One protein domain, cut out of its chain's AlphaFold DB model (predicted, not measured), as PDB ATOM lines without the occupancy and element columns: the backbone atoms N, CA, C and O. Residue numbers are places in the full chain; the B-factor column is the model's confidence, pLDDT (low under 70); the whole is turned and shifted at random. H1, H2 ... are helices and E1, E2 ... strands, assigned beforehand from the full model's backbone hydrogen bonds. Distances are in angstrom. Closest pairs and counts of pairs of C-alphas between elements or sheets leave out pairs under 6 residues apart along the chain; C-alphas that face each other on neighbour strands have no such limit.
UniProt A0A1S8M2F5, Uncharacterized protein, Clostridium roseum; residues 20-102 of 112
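This is residues 20 to 102 of the 112 residues of an uncharacterized protein of Clostridium roseum (UniProt A0A1S8M2F5). The longest helix, H5, runs along one side of a rounded cluster of crossed helices, with H3 as core and H1, H2 and H4 packed on it. The mostly helix printed part has 83 residues, with named elements in the order E1, H1, H2, H3, H4, H5; it is compact, radius of gyration of the C-alphas 11.7 A, spanning 31 by 26 by 20 A.

H5, residues 85 to 102, has a kink of 36 degrees near residue 94. It is close to but not clearly touching H3, residues 56 to 70, the hub; their closest C-alphas, Leu 59 and Ile 88, are 7.5 A apart. H3 touches H1, residues 31 to 41, closest C-alphas Val 33 and Ser 65, 4.9 A. H3 touches H2, residues 44 to 52, with residues 58 to 59 alone, and H4, residues 76 to 81, with residues 60 to 64 alone; the closest C-alphas are Ile 51 and Ala 58, 5.2 A, and Tyr 64 and Leu 76, 5.9 A. Every O i to N i+4 pair is within hydrogen-bond range in H1, H2 and H4; H3 has 10 of 11, H5 12 of 14.

H5, 24.8 A long, ends at C-alpha 102 (-35.444, -39.651, -30.868). E1, residues 23 to 26, pairs with no named strand and begins at C-alpha 23 (-14.077, -35.204, -22.022).

The printed part has no cut. Residues 101 to 102 are under pLDDT 70.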
ATOM      1  N   LEU A  20     -16.645 -31.464 -23.608       93.62
ATOM      2  CA  LEU A  20     -16.729 -30.504 -22.511       93.62
ATOM      3  C   LEU A  20     -15.592 -30.792 -21.528       93.62
ATOM      4  O   LEU A  20     -15.446 -31.921 -21.064       93.62
ATOM      5  N   ASP A  21     -14.763 -29.786 -21.241       89.94
ATOM      6  CA  ASP A  21     -13.543 -29.911 -20.421       89.94
ATOM      7  C   ASP A  21     -12.606 -31.059 -20.847       89.94
ATOM      8  O   ASP A  21     -12.043 -31.775 -20.020       89.94
ATOM      9  N   GLY A  22     -12.458 -31.278 -22.155       91.25
ATOM     10  CA  GLY A  22     -11.590 -32.332 -22.692       91.25
ATOM     11  C   GLY A  22     -12.144 -33.756 -22.558       91.25
ATOM     12  O   GLY A  22     -11.479 -34.698 -22.986       91.25
ATOM     13  N   LYS A  23     -13.357 -33.928 -22.018       93.50
ATOM     14  CA  LYS A  23     -14.077 -35.204 -22.022       93.50
ATOM     15  C   LYS A  23     -15.128 -35.214 -23.128       93.50
ATOM     16  O   LYS A  23     -15.863 -34.245 -23.304       93.50
ATOM     17  N   GLU A  24     -15.194 -36.320 -23.858       94.62
ATOM     18  CA  GLU A  24     -16.214 -36.563 -24.874       94.62
ATOM     19  C   GLU A  24     -17.496 -37.117 -24.235       94.62
ATOM     20  O   GLU A  24     -17.440 -38.043 -23.425       94.62
ATOM     21  N   TYR A  25     -18.641 -36.560 -24.626       94.75
ATOM     22  CA  TYR A  25     -19.978 -36.964 -24.200       94.75
ATOM     23  C   TYR A  25     -20.835 -37.299 -25.413       94.75
ATOM     24  O   TYR A  25     -20.759 -36.628 -26.447       94.75
ATOM     25  N   LYS A  26     -21.687 -38.316 -25.281       92.56
ATOM     26  CA  LYS A  26     -22.634 -38.704 -26.332       92.56
ATOM     27  C   LYS A  26     -23.935 -37.932 -26.185       92.56
ATOM     28  O   LYS A  26     -24.483 -37.838 -25.093       92.56
ATOM     29  N   ILE A  27     -24.458 -37.436 -27.297       91.44
ATOM     30  CA  ILE A  27     -25.775 -36.808 -27.342       91.44
ATOM     31  C   ILE A  27     -26.806 -37.930 -27.468       91.44
ATOM     32  O   ILE A  27     -27.075 -38.424 -28.560       91.44
ATOM     33  N   VAL A  28     -27.335 -38.379 -26.330       87.81
ATOM     34  CA  VAL A  28     -28.340 -39.449 -26.243       87.81
ATOM     35  C   VAL A  28     -29.466 -38.992 -25.324       87.81
ATOM     36  O   VAL A  28     -29.212 -38.536 -24.214       87.81
ATOM     37  N   MET A  29     -30.711 -39.145 -25.774       88.00
ATOM     38  CA  MET A  29     -31.909 -38.880 -24.972       88.00
ATOM     39  C   MET A  29     -32.354 -40.160 -24.252       88.00
ATOM     40  O   MET A  29     -33.413 -40.712 -24.542       88.00
ATOM     41  N   ASP A  30     -31.505 -40.690 -23.370       90.12
ATOM     42  CA  ASP A  30     -31.862 -41.856 -22.559       90.12
ATOM     43  C   ASP A  30     -32.801 -41.482 -21.398       90.12
ATOM     44  O   ASP A  30     -33.110 -40.311 -21.164       90.12
ATOM     45  N   PHE A  31     -33.273 -42.481 -20.653       92.31
ATOM     46  CA  PHE A  31     -34.208 -42.243 -19.554       92.31
ATOM     47  C   PHE A  31     -33.633 -41.391 -18.418       92.31
ATOM     48  O   PHE A  31     -34.413 -40.711 -17.758       92.31
ATOM     49  N   ASN A  32     -32.317 -41.376 -18.196       94.19
ATOM     50  CA  ASN A  32     -31.722 -40.517 -17.172       94.19
ATOM     51  C   ASN A  32     -31.748 -39.059 -17.631       94.19
ATOM     52  O   ASN A  32     -32.154 -38.179 -16.876       94.19
ATOM     53  N   VAL A  33     -31.396 -38.807 -18.896       94.44
ATOM     54  CA  VAL A  33     -31.468 -37.467 -19.493       94.44
ATOM     55  C   VAL A  33     -32.907 -36.952 -19.504       94.44
ATOM     56  O   VAL A  33     -33.152 -35.811 -19.116       94.44
ATOM     57  N   LEU A  34     -33.860 -37.792 -19.912       93.62
ATOM     58  CA  LEU A  34     -35.279 -37.438 -19.949       93.62
ATOM     59  C   LEU A  34     -35.846 -37.176 -18.549       93.62
ATOM     60  O   LEU A  34     -36.533 -36.175 -18.368       93.62
ATOM     61  N   SER A  35     -35.522 -38.020 -17.564       94.88
ATOM     62  CA  SER A  35     -35.974 -37.825 -16.179       94.88
ATOM     63  C   SER A  35     -35.422 -36.525 -15.602       94.88
ATOM     64  O   SER A  35     -36.167 -35.738 -15.033       94.88
ATOM     65  N   GLU A  36     -34.140 -36.232 -15.833       96.56
ATOM     66  CA  GLU A  36     -33.537 -34.980 -15.372       96.56
ATOM     67  C   GLU A  36     -34.191 -33.753 -16.027       96.56
ATOM     68  O   GLU A  36     -34.427 -32.734 -15.379       96.56
ATOM     69  N   LEU A  37     -34.512 -33.830 -17.321       95.50
ATOM     70  CA  LEU A  37     -35.245 -32.759 -17.999       95.50
ATOM     71  C   LEU A  37     -36.650 -32.581 -17.417       95.50
ATOM     72  O   LEU A  37     -37.079 -31.442 -17.219       95.50
ATOM     73  N   GLU A  38     -37.351 -33.672 -17.108       95.25
ATOM     74  CA  GLU A  38     -38.649 -33.615 -16.438       95.25
ATOM     75  C   GLU A  38     -38.540 -33.001 -15.038       95.25
ATOM     76  O   GLU A  38     -39.353 -32.147 -14.702       95.25
ATOM     77  N   GLU A  39     -37.507 -33.318 -14.256       95.56
ATOM     78  CA  GLU A  39     -37.264 -32.687 -12.952       95.56
ATOM     79  C   GLU A  39     -37.022 -31.171 -13.072       95.56
ATOM     80  O   GLU A  39     -37.552 -30.383 -12.284       95.56
ATOM     81  N   ILE A  40     -36.264 -30.732 -14.086       95.44
ATOM     82  CA  ILE A  40     -35.975 -29.307 -14.323       95.44
ATOM     83  C   ILE A  40     -37.229 -28.537 -14.758       95.44
ATOM     84  O   ILE A  40     -37.397 -27.364 -14.400       95.44
ATOM     85  N   TYR A  41     -38.079 -29.153 -15.579       94.75
ATOM     86  CA  TYR A  41     -39.221 -28.485 -16.208       94.75
ATOM     87  C   TYR A  41     -40.556 -28.714 -15.493       94.75
ATOM     88  O   TYR A  41     -41.477 -27.908 -15.661       94.75
ATOM     89  N   GLY A  42     -40.680 -29.801 -14.735       93.62
ATOM     90  CA  GLY A  42     -41.932 -30.353 -14.211       93.62
ATOM     91  C   GLY A  42     -42.844 -30.975 -15.279       93.62
ATOM     92  O   GLY A  42     -43.940 -31.422 -14.956       93.62
ATOM     93  N   ASN A  43     -42.441 -30.937 -16.552       91.75
ATOM     94  CA  ASN A  43     -43.182 -31.471 -17.688       91.75
ATOM     95  C   ASN A  43     -42.221 -31.663 -18.870       91.75
ATOM     96  O   ASN A  43     -41.578 -30.707 -19.315       91.75
ATOM     97  N   ILE A  44     -42.145 -32.890 -19.381       90.94
ATOM     98  CA  ILE A  44     -41.211 -33.247 -20.450       90.94
ATOM     99  C   ILE A  44     -41.588 -32.651 -21.819       90.94
ATOM    100  O   ILE A  44     -40.699 -32.239 -22.563       90.94
ATOM    101  N   ASP A  45     -42.878 -32.509 -22.137       90.25
ATOM    102  CA  ASP A  45     -43.335 -31.924 -23.410       90.25
ATOM    103  C   ASP A  45     -42.867 -30.470 -23.544       90.25
ATOM    104  O   ASP A  45     -42.307 -30.063 -24.561       90.25
ATOM    105  N   LYS A  46     -42.985 -29.699 -22.456       93.00
ATOM    106  CA  LYS A  46     -42.482 -28.323 -22.386       93.00
ATOM    107  C   LYS A  46     -40.965 -28.255 -22.558       93.00
ATOM    108  O   LYS A  46     -40.462 -27.289 -23.133       93.00
ATOM    109  N   ALA A  47     -40.229 -29.245 -22.048       92.81
ATOM    110  CA  ALA A  47     -38.790 -29.318 -22.266       92.81
ATOM    111  C   ALA A  47     -38.492 -29.484 -23.762       92.81
ATOM    112  O   ALA A  47     -37.694 -28.724 -24.309       92.81
ATOM    113  N   PHE A  48     -39.184 -30.399 -24.446       90.19
ATOM    114  CA  PHE A  48     -39.019 -30.610 -25.883       90.19
ATOM    115  C   PHE A  48     -39.394 -29.394 -26.733       90.19
ATOM    116  O   PHE A  48     -38.676 -29.099 -27.692       90.19
ATOM    117  N   ASP A  49     -40.467 -28.679 -26.397       91.44
ATOM    118  CA  ASP A  49     -40.854 -27.448 -27.098       91.44
ATOM    119  C   ASP A  49     -39.773 -26.365 -26.968       91.44
ATOM    120  O   ASP A  49     -39.385 -25.726 -27.948       91.44
ATOM    121  N   ASP A  50     -39.234 -26.184 -25.761       94.81
ATOM    122  CA  ASP A  50     -38.183 -25.202 -25.501       94.81
ATOM    123  C   ASP A  50     -36.846 -25.580 -26.170       94.81
ATOM    124  O   ASP A  50     -36.111 -24.688 -26.608       94.81
ATOM    125  N   ILE A  51     -36.541 -26.880 -26.270       91.56
ATOM    126  CA  ILE A  51     -35.382 -27.413 -27.001       91.56
ATOM    127  C   ILE A  51     -35.543 -27.169 -28.509       91.56
ATOM    128  O   ILE A  51     -34.615 -26.662 -29.135       91.56
ATOM    129  N   GLN A  52     -36.716 -27.460 -29.087       88.19
ATOM    130  CA  GLN A  52     -37.020 -27.197 -30.505       88.19
ATOM    131  C   GLN A  52     -36.949 -25.704 -30.841       88.19
ATOM    132  O   GLN A  52     -36.474 -25.326 -31.908       88.19
ATOM    133  N   ALA A  53     -37.379 -24.846 -29.915       91.25
ATOM    134  CA  ALA A  53     -37.269 -23.398 -30.041       91.25
ATOM    135  C   ALA A  53     -35.841 -22.864 -29.798       91.25
ATOM    136  O   ALA A  53     -35.653 -21.647 -29.750       91.25
ATOM    137  N   LEU A  54     -34.853 -23.748 -29.599       91.50
ATOM    138  CA  LEU A  54     -33.445 -23.423 -29.350       91.50
ATOM    139  C   LEU A  54     -33.252 -22.415 -28.207       91.50
ATOM    140  O   LEU A  54     -32.344 -21.582 -28.222       91.50
ATOM    141  N   LYS A  55     -34.105 -22.474 -27.174       95.12
ATOM    142  CA  LYS A  55     -33.971 -21.572 -26.027       95.12
ATOM    143  C   LYS A  55     -32.675 -21.891 -25.291       95.12
ATOM    144  O   LYS A  55     -32.464 -23.019 -24.857       95.12
ATOM    145  N   ILE A  56     -31.853 -20.874 -25.029       92.81
ATOM    146  CA  ILE A  56     -30.546 -21.025 -24.355       92.81
ATOM    147  C   ILE A  56     -30.664 -21.805 -23.033       92.81
ATOM    148  O   ILE A  56     -29.837 -22.661 -22.723       92.81
ATOM    149  N   LYS A  57     -31.721 -21.544 -22.251       95.00
ATOM    150  CA  LYS A  57     -31.970 -22.257 -20.988       95.00
ATOM    151  C   LYS A  57     -32.203 -23.758 -21.205       95.00
ATOM    152  O   LYS A  57     -31.757 -24.542 -20.374       95.00
ATOM    153  N   ALA A  58     -32.862 -24.122 -22.302       94.88
ATOM    154  CA  ALA A  58     -33.165 -25.496 -22.677       94.88
ATOM    155  C   ALA A  58     -31.924 -26.222 -23.188       94.88
ATOM    156  O   ALA A  58     -31.615 -27.301 -22.702       94.88
ATOM    157  N   LEU A  59     -31.143 -25.583 -24.064       94.75
ATOM    158  CA  LEU A  59     -29.869 -26.131 -24.542       94.75
ATOM    159  C   LEU A  59     -28.916 -26.408 -23.374       94.75
ATOM    160  O   LEU A  59     -28.375 -27.505 -23.246       94.75
ATOM    161  N   ARG A  60     -28.799 -25.451 -22.444       96.81
ATOM    162  CA  ARG A  60     -28.039 -25.642 -21.204       96.81
ATOM    163  C   ARG A  60     -28.583 -26.800 -20.364       96.81
ATOM    164  O   ARG A  60     -27.786 -27.517 -19.769       96.81
ATOM    165  N   ALA A  61     -29.905 -26.954 -20.276       96.81
ATOM    166  CA  ALA A  61     -30.526 -28.045 -19.531       96.81
ATOM    167  C   ALA A  61     -30.207 -29.406 -20.162       96.81
ATOM    168  O   ALA A  61     -29.805 -30.299 -19.435       96.81
ATOM    169  N   VAL A  62     -30.266 -29.539 -21.489       95.25
ATOM    170  CA  VAL A  62     -29.907 -30.787 -22.188       95.25
ATOM    171  C   VAL A  62     -28.450 -31.164 -21.940       95.25
ATOM    172  O   VAL A  62     -28.172 -32.286 -21.526       95.25
ATOM    173  N   ILE A  63     -27.515 -30.229 -22.139       96.44
ATOM    174  CA  ILE A  63     -26.082 -30.482 -21.904       96.44
ATOM    175  C   ILE A  63     -25.853 -30.883 -20.447       96.44
ATOM    176  O   ILE A  63     -25.120 -31.828 -20.164       96.44
ATOM    177  N   TYR A  64     -26.507 -30.186 -19.518       97.62
ATOM    178  CA  TYR A  64     -26.455 -30.522 -18.104       97.62
ATOM    179  C   TYR A  64     -26.973 -31.930 -17.822       97.62
ATOM    180  O   TYR A  64     -26.265 -32.687 -17.168       97.62
ATOM    181  N   SER A  65     -28.140 -32.303 -18.346       96.88
ATOM    182  CA  SER A  65     -28.732 -33.625 -18.147       96.88
ATOM    183  C   SER A  65     -27.849 -34.741 -18.707       96.88
ATOM    184  O   SER A  65     -27.649 -35.750 -18.034       96.88
ATOM    185  N   ILE A  66     -27.243 -34.541 -19.884       95.81
ATOM    186  CA  ILE A  66     -26.290 -35.497 -20.476       95.81
ATOM    187  C   ILE A  66     -25.063 -35.671 -19.577       95.81
ATOM    188  O   ILE A  66     -24.653 -36.792 -19.289       95.81
ATOM    189  N   VAL A  67     -24.472 -34.571 -19.104       96.69
ATOM    190  CA  VAL A  67     -23.288 -34.651 -18.239       96.69
ATOM    191  C   VAL A  67     -23.647 -35.254 -16.880       96.69
ATOM    192  O   VAL A  67     -22.876 -36.057 -16.357       96.69
ATOM    193  N   LYS A  68     -24.814 -34.909 -16.323       96.25
ATOM    194  CA  LYS A  68     -25.273 -35.402 -15.022       96.25
ATOM    195  C   LYS A  68     -25.525 -36.907 -15.035       96.25
ATOM    196  O   LYS A  68     -25.176 -37.573 -14.067       96.25
ATOM    197  N   ALA A  69     -26.030 -37.449 -16.146       94.56
ATOM    198  CA  ALA A  69     -26.214 -38.890 -16.326       94.56
ATOM    199  C   ALA A  69     -24.901 -39.692 -16.188       94.56
ATOM    200  O   ALA A  69     -24.934 -40.860 -15.811       94.56
ATOM    201  N   GLU A  70     -23.744 -39.072 -16.453       92.19
ATOM    202  CA  GLU A  70     -22.423 -39.680 -16.238       92.19
ATOM    203  C   GLU A  70     -21.704 -39.184 -14.969       92.19
ATOM    204  O   GLU A  70     -20.715 -39.784 -14.543       92.19
ATOM    205  N   ASN A  71     -22.142 -38.065 -14.390       92.19
ATOM    206  CA  ASN A  71     -21.534 -37.432 -13.224       92.19
ATOM    207  C   ASN A  71     -22.589 -36.697 -12.386       92.19
ATOM    208  O   ASN A  71     -22.895 -35.535 -12.641       92.19
ATOM    209  N   GLU A  72     -23.073 -37.338 -11.325       91.44
ATOM    210  CA  GLU A  72     -24.143 -36.807 -10.470       91.44
ATOM    211  C   GLU A  72     -23.793 -35.485  -9.755       91.44
ATOM    212  O   GLU A  72     -24.685 -34.743  -9.352       91.44
ATOM    213  N   ASN A  73     -22.504 -35.149  -9.628       93.00
ATOM    214  CA  ASN A  73     -22.022 -34.005  -8.845       93.00
ATOM    215  C   ASN A  73     -21.848 -32.715  -9.663       93.00
ATOM    216  O   ASN A  73     -21.008 -31.881  -9.330       93.00
ATOM    217  N   VAL A  74     -22.602 -32.547 -10.750       95.19
ATOM    218  CA  VAL A  74     -22.583 -31.315 -11.554       95.19
ATOM    219  C   VAL A  74     -23.802 -30.448 -11.281       95.19
ATOM    220  O   VAL A  74     -24.890 -30.931 -10.962       95.19
ATOM    221  N   THR A  75     -23.644 -29.140 -11.470       95.94
ATOM    222  CA  THR A  75     -24.745 -28.172 -11.400       95.94
ATOM    223  C   THR A  75     -24.982 -27.470 -12.737       95.94
ATOM    224  O   THR A  75     -24.060 -27.231 -13.522       95.94
ATOM    225  N   LEU A  76     -26.220 -27.020 -12.971       95.75
ATOM    226  CA  LEU A  76     -26.581 -26.201 -14.140       95.75
ATOM    227  C   LEU A  76     -25.697 -24.954 -14.294       95.75
ATOM    228  O   LEU A  76     -25.413 -24.515 -15.410       95.75
ATOM    229  N   LYS A  77     -25.285 -24.355 -13.170       95.50
ATOM    230  CA  LYS A  77     -24.452 -23.146 -13.158       95.50
ATOM    231  C   LYS A  77     -23.020 -23.450 -13.587       95.50
ATOM    232  O   LYS A  77     -22.437 -22.645 -14.302       95.50
ATOM    233  N   GLU A  78     -22.456 -24.573 -13.153       96.06
ATOM    234  CA  GLU A  78     -21.112 -24.992 -13.565       96.06
ATOM    235  C   GLU A  78     -21.066 -25.354 -15.039       96.06
ATOM    236  O   GLU A  78     -20.147 -24.915 -15.722       96.06
ATOM    237  N   ILE A  79     -22.075 -26.072 -15.537       95.81
ATOM    238  CA  ILE A  79     -22.198 -26.349 -16.969       95.81
ATOM    239  C   ILE A  79     -22.290 -25.036 -17.735       95.81
ATOM    240  O   ILE A  79     -21.452 -24.788 -18.586       95.81
ATOM    241  N   GLY A  80     -23.208 -24.139 -17.362       95.62
ATOM    242  CA  GLY A  80     -23.381 -22.858 -18.049       95.62
ATOM    243  C   GLY A  80     -22.135 -21.962 -18.089       95.62
ATOM    244  O   GLY A  80     -22.014 -21.170 -19.011       95.62
ATOM    245  N   LYS A  81     -21.205 -22.077 -17.130       96.12
ATOM    246  CA  LYS A  81     -19.925 -21.343 -17.155       96.12
ATOM    247  C   LYS A  81     -18.938 -21.865 -18.202       96.12
ATOM    248  O   LYS A  81     -18.010 -21.142 -18.545       96.12
ATOM    249  N   LYS A  82     -19.101 -23.115 -18.632       94.31
ATOM    250  CA  LYS A  82     -18.237 -23.801 -19.602       94.31
ATOM    251  C   LYS A  82     -18.759 -23.681 -21.034       94.31
ATOM    252  O   LYS A  82     -18.100 -24.157 -21.948       94.31
ATOM    253  N   LEU A  83     -19.948 -23.101 -21.214       94.56
ATOM    254  CA  LEU A  83     -20.563 -22.915 -22.523       94.56
ATOM    255  C   LEU A  83     -20.282 -21.497 -23.007       94.56
ATOM    256  O   LEU A  83     -20.563 -20.528 -22.300       94.56
ATOM    257  N   ASP A  84     -19.790 -21.392 -24.230       94.12
ATOM    258  CA  ASP A  84     -19.777 -20.165 -25.013       94.12
ATOM    259  C   ASP A  84     -20.732 -20.298 -26.210       94.12
ATOM    260  O   ASP A  84     -21.446 -21.295 -26.362       94.12
ATOM    261  N   ILE A  85     -20.819 -19.241 -27.016       92.25
ATOM    262  CA  ILE A  85     -21.731 -19.193 -28.165       92.25
ATOM    263  C   ILE A  85     -21.315 -20.236 -29.210       92.25
ATOM    264  O   ILE A  85     -22.164 -21.003 -29.656       92.25
ATOM    265  N   ASP A  86     -20.019 -20.331 -29.505       93.25
ATOM    266  CA  ASP A  86     -19.464 -21.261 -30.492       93.25
ATOM    267  C   ASP A  86     -19.757 -22.726 -30.119       93.25
ATOM    268  O   ASP A  86     -20.141 -23.540 -30.966       93.25
ATOM    269  N   PHE A  87     -19.645 -23.070 -28.831       93.81
ATOM    270  CA  PHE A  87     -20.029 -24.379 -28.316       93.81
ATOM    271  C   PHE A  87     -21.509 -24.660 -28.570       93.81
ATOM    272  O   PHE A  87     -21.865 -25.755 -29.009       93.81
ATOM    273  N   ILE A  88     -22.384 -23.698 -28.257       93.06
ATOM    274  CA  ILE A  88     -23.833 -23.867 -28.400       93.06
ATOM    275  C   ILE A  88     -24.211 -24.069 -29.867       93.06
ATOM    276  O   ILE A  88     -25.008 -24.960 -30.154       93.06
ATOM    277  N   GLU A  89     -23.628 -23.304 -30.787       91.75
ATOM    278  CA  GLU A  89     -23.867 -23.456 -32.226       91.75
ATOM    279  C   GLU A  89     -23.481 -24.863 -32.706       91.75
ATOM    280  O   GLU A  89     -24.314 -25.575 -33.272       91.75
ATOM    281  N   ASN A  90     -22.274 -25.328 -32.363       91.31
ATOM    282  CA  ASN A  90     -21.816 -26.682 -32.696       91.31
ATOM    283  C   ASN A  90     -22.712 -27.771 -32.080       91.31
ATOM    284  O   ASN A  90     -23.010 -28.794 -32.703       91.31
ATOM    285  N   PHE A  91     -23.144 -27.561 -30.835       92.62
ATOM    286  CA  PHE A  91     -24.017 -28.492 -30.135       92.62
ATOM    287  C   PHE A  91     -25.386 -28.601 -30.814       92.62
ATOM    288  O   PHE A  91     -25.887 -29.711 -30.988       92.62
ATOM    289  N   VAL A  92     -25.978 -27.479 -31.234       89.69
ATOM    290  CA  VAL A  92     -27.282 -27.449 -31.915       89.69
ATOM    291  C   VAL A  92     -27.242 -28.207 -33.239       89.69
ATOM    292  O   VAL A  92     -28.139 -29.013 -33.493       89.69
ATOM    293  N   GLU A  93     -26.194 -28.022 -34.046       89.69
ATOM    294  CA  GLU A  93     -26.018 -28.750 -35.313       89.69
ATOM    295  C   GLU A  93     -26.035 -30.270 -35.104       89.69
ATOM    296  O   GLU A  93     -26.726 -31.007 -35.811       89.69
ATOM    297  N   LYS A  94     -25.321 -30.748 -34.082       88.94
ATOM    298  CA  LYS A  94     -25.245 -32.175 -33.744       88.94
ATOM    299  C   LYS A  94     -26.528 -32.702 -33.108       88.94
ATOM    300  O   LYS A  94     -26.932 -33.832 -33.377       88.94
ATOM    301  N   MET A  95     -27.170 -31.896 -32.264       84.69
ATOM    302  CA  MET A  95     -28.408 -32.253 -31.574       84.69
ATOM    303  C   MET A  95     -29.587 -32.385 -32.547       84.69
ATOM    304  O   MET A  95     -30.440 -33.246 -32.334       84.69
ATOM    305  N   GLY A  96     -29.623 -31.595 -33.627       79.88
ATOM    306  CA  GLY A  96     -30.668 -31.686 -34.652       79.88
ATOM    307  C   GLY A  96     -30.821 -33.094 -35.240       79.88
ATOM    308  O   GLY A  96     -31.941 -33.548 -35.459       79.88
ATOM    309  N   ILE A  97     -29.709 -33.821 -35.395       75.75
ATOM    310  CA  ILE A  97     -29.698 -35.219 -35.856       75.75
ATOM    311  C   ILE A  97     -30.392 -36.125 -34.829       75.75
ATOM    312  O   ILE A  97     -31.268 -36.914 -35.171       75.75
ATOM    313  N   VAL A  98     -30.044 -35.972 -33.550       77.06
ATOM    314  CA  VAL A  98     -30.549 -36.824 -32.463       77.06
ATOM    315  C   VAL A  98     -32.033 -36.599 -32.206       77.06
ATOM    316  O   VAL A  98     -32.762 -37.563 -31.988       77.06
ATOM    317  N   LEU A  99     -32.497 -35.348 -32.227       73.69
ATOM    318  CA  LEU A  99     -33.905 -35.031 -31.980       73.69
ATOM    319  C   LEU A  99     -34.814 -35.572 -33.083       73.69
ATOM    320  O   LEU A  99     -35.889 -36.072 -32.771       73.69
ATOM    321  N   ASN A 100     -34.371 -35.528 -34.341       71.44
ATOM    322  CA  ASN A 100     -35.134 -36.089 -35.453       71.44
ATOM    323  C   ASN A 100     -35.308 -37.615 -35.333       71.44
ATOM    324  O   ASN A 100     -36.354 -38.143 -35.696       71.44
ATOM    325  N   ASP A 101     -34.313 -38.307 -34.772       69.38
ATOM    326  CA  ASP A 101     -34.352 -39.761 -34.575       69.38
ATOM    327  C   ASP A 101     -35.033 -40.183 -33.259       69.38
ATOM    328  O   ASP A 101     -35.573 -41.287 -33.162       69.38
ATOM    329  N   SER A 102     -34.982 -39.330 -32.230       66.88
ATOM    330  CA  SER A 102     -35.444 -39.651 -30.868       66.88
ATOM    331  C   SER A 102     -36.875 -39.205 -30.582       66.88
ATOM    332  O   SER A 102     -37.478 -39.688 -29.622       66.88
TER     333      SER A 102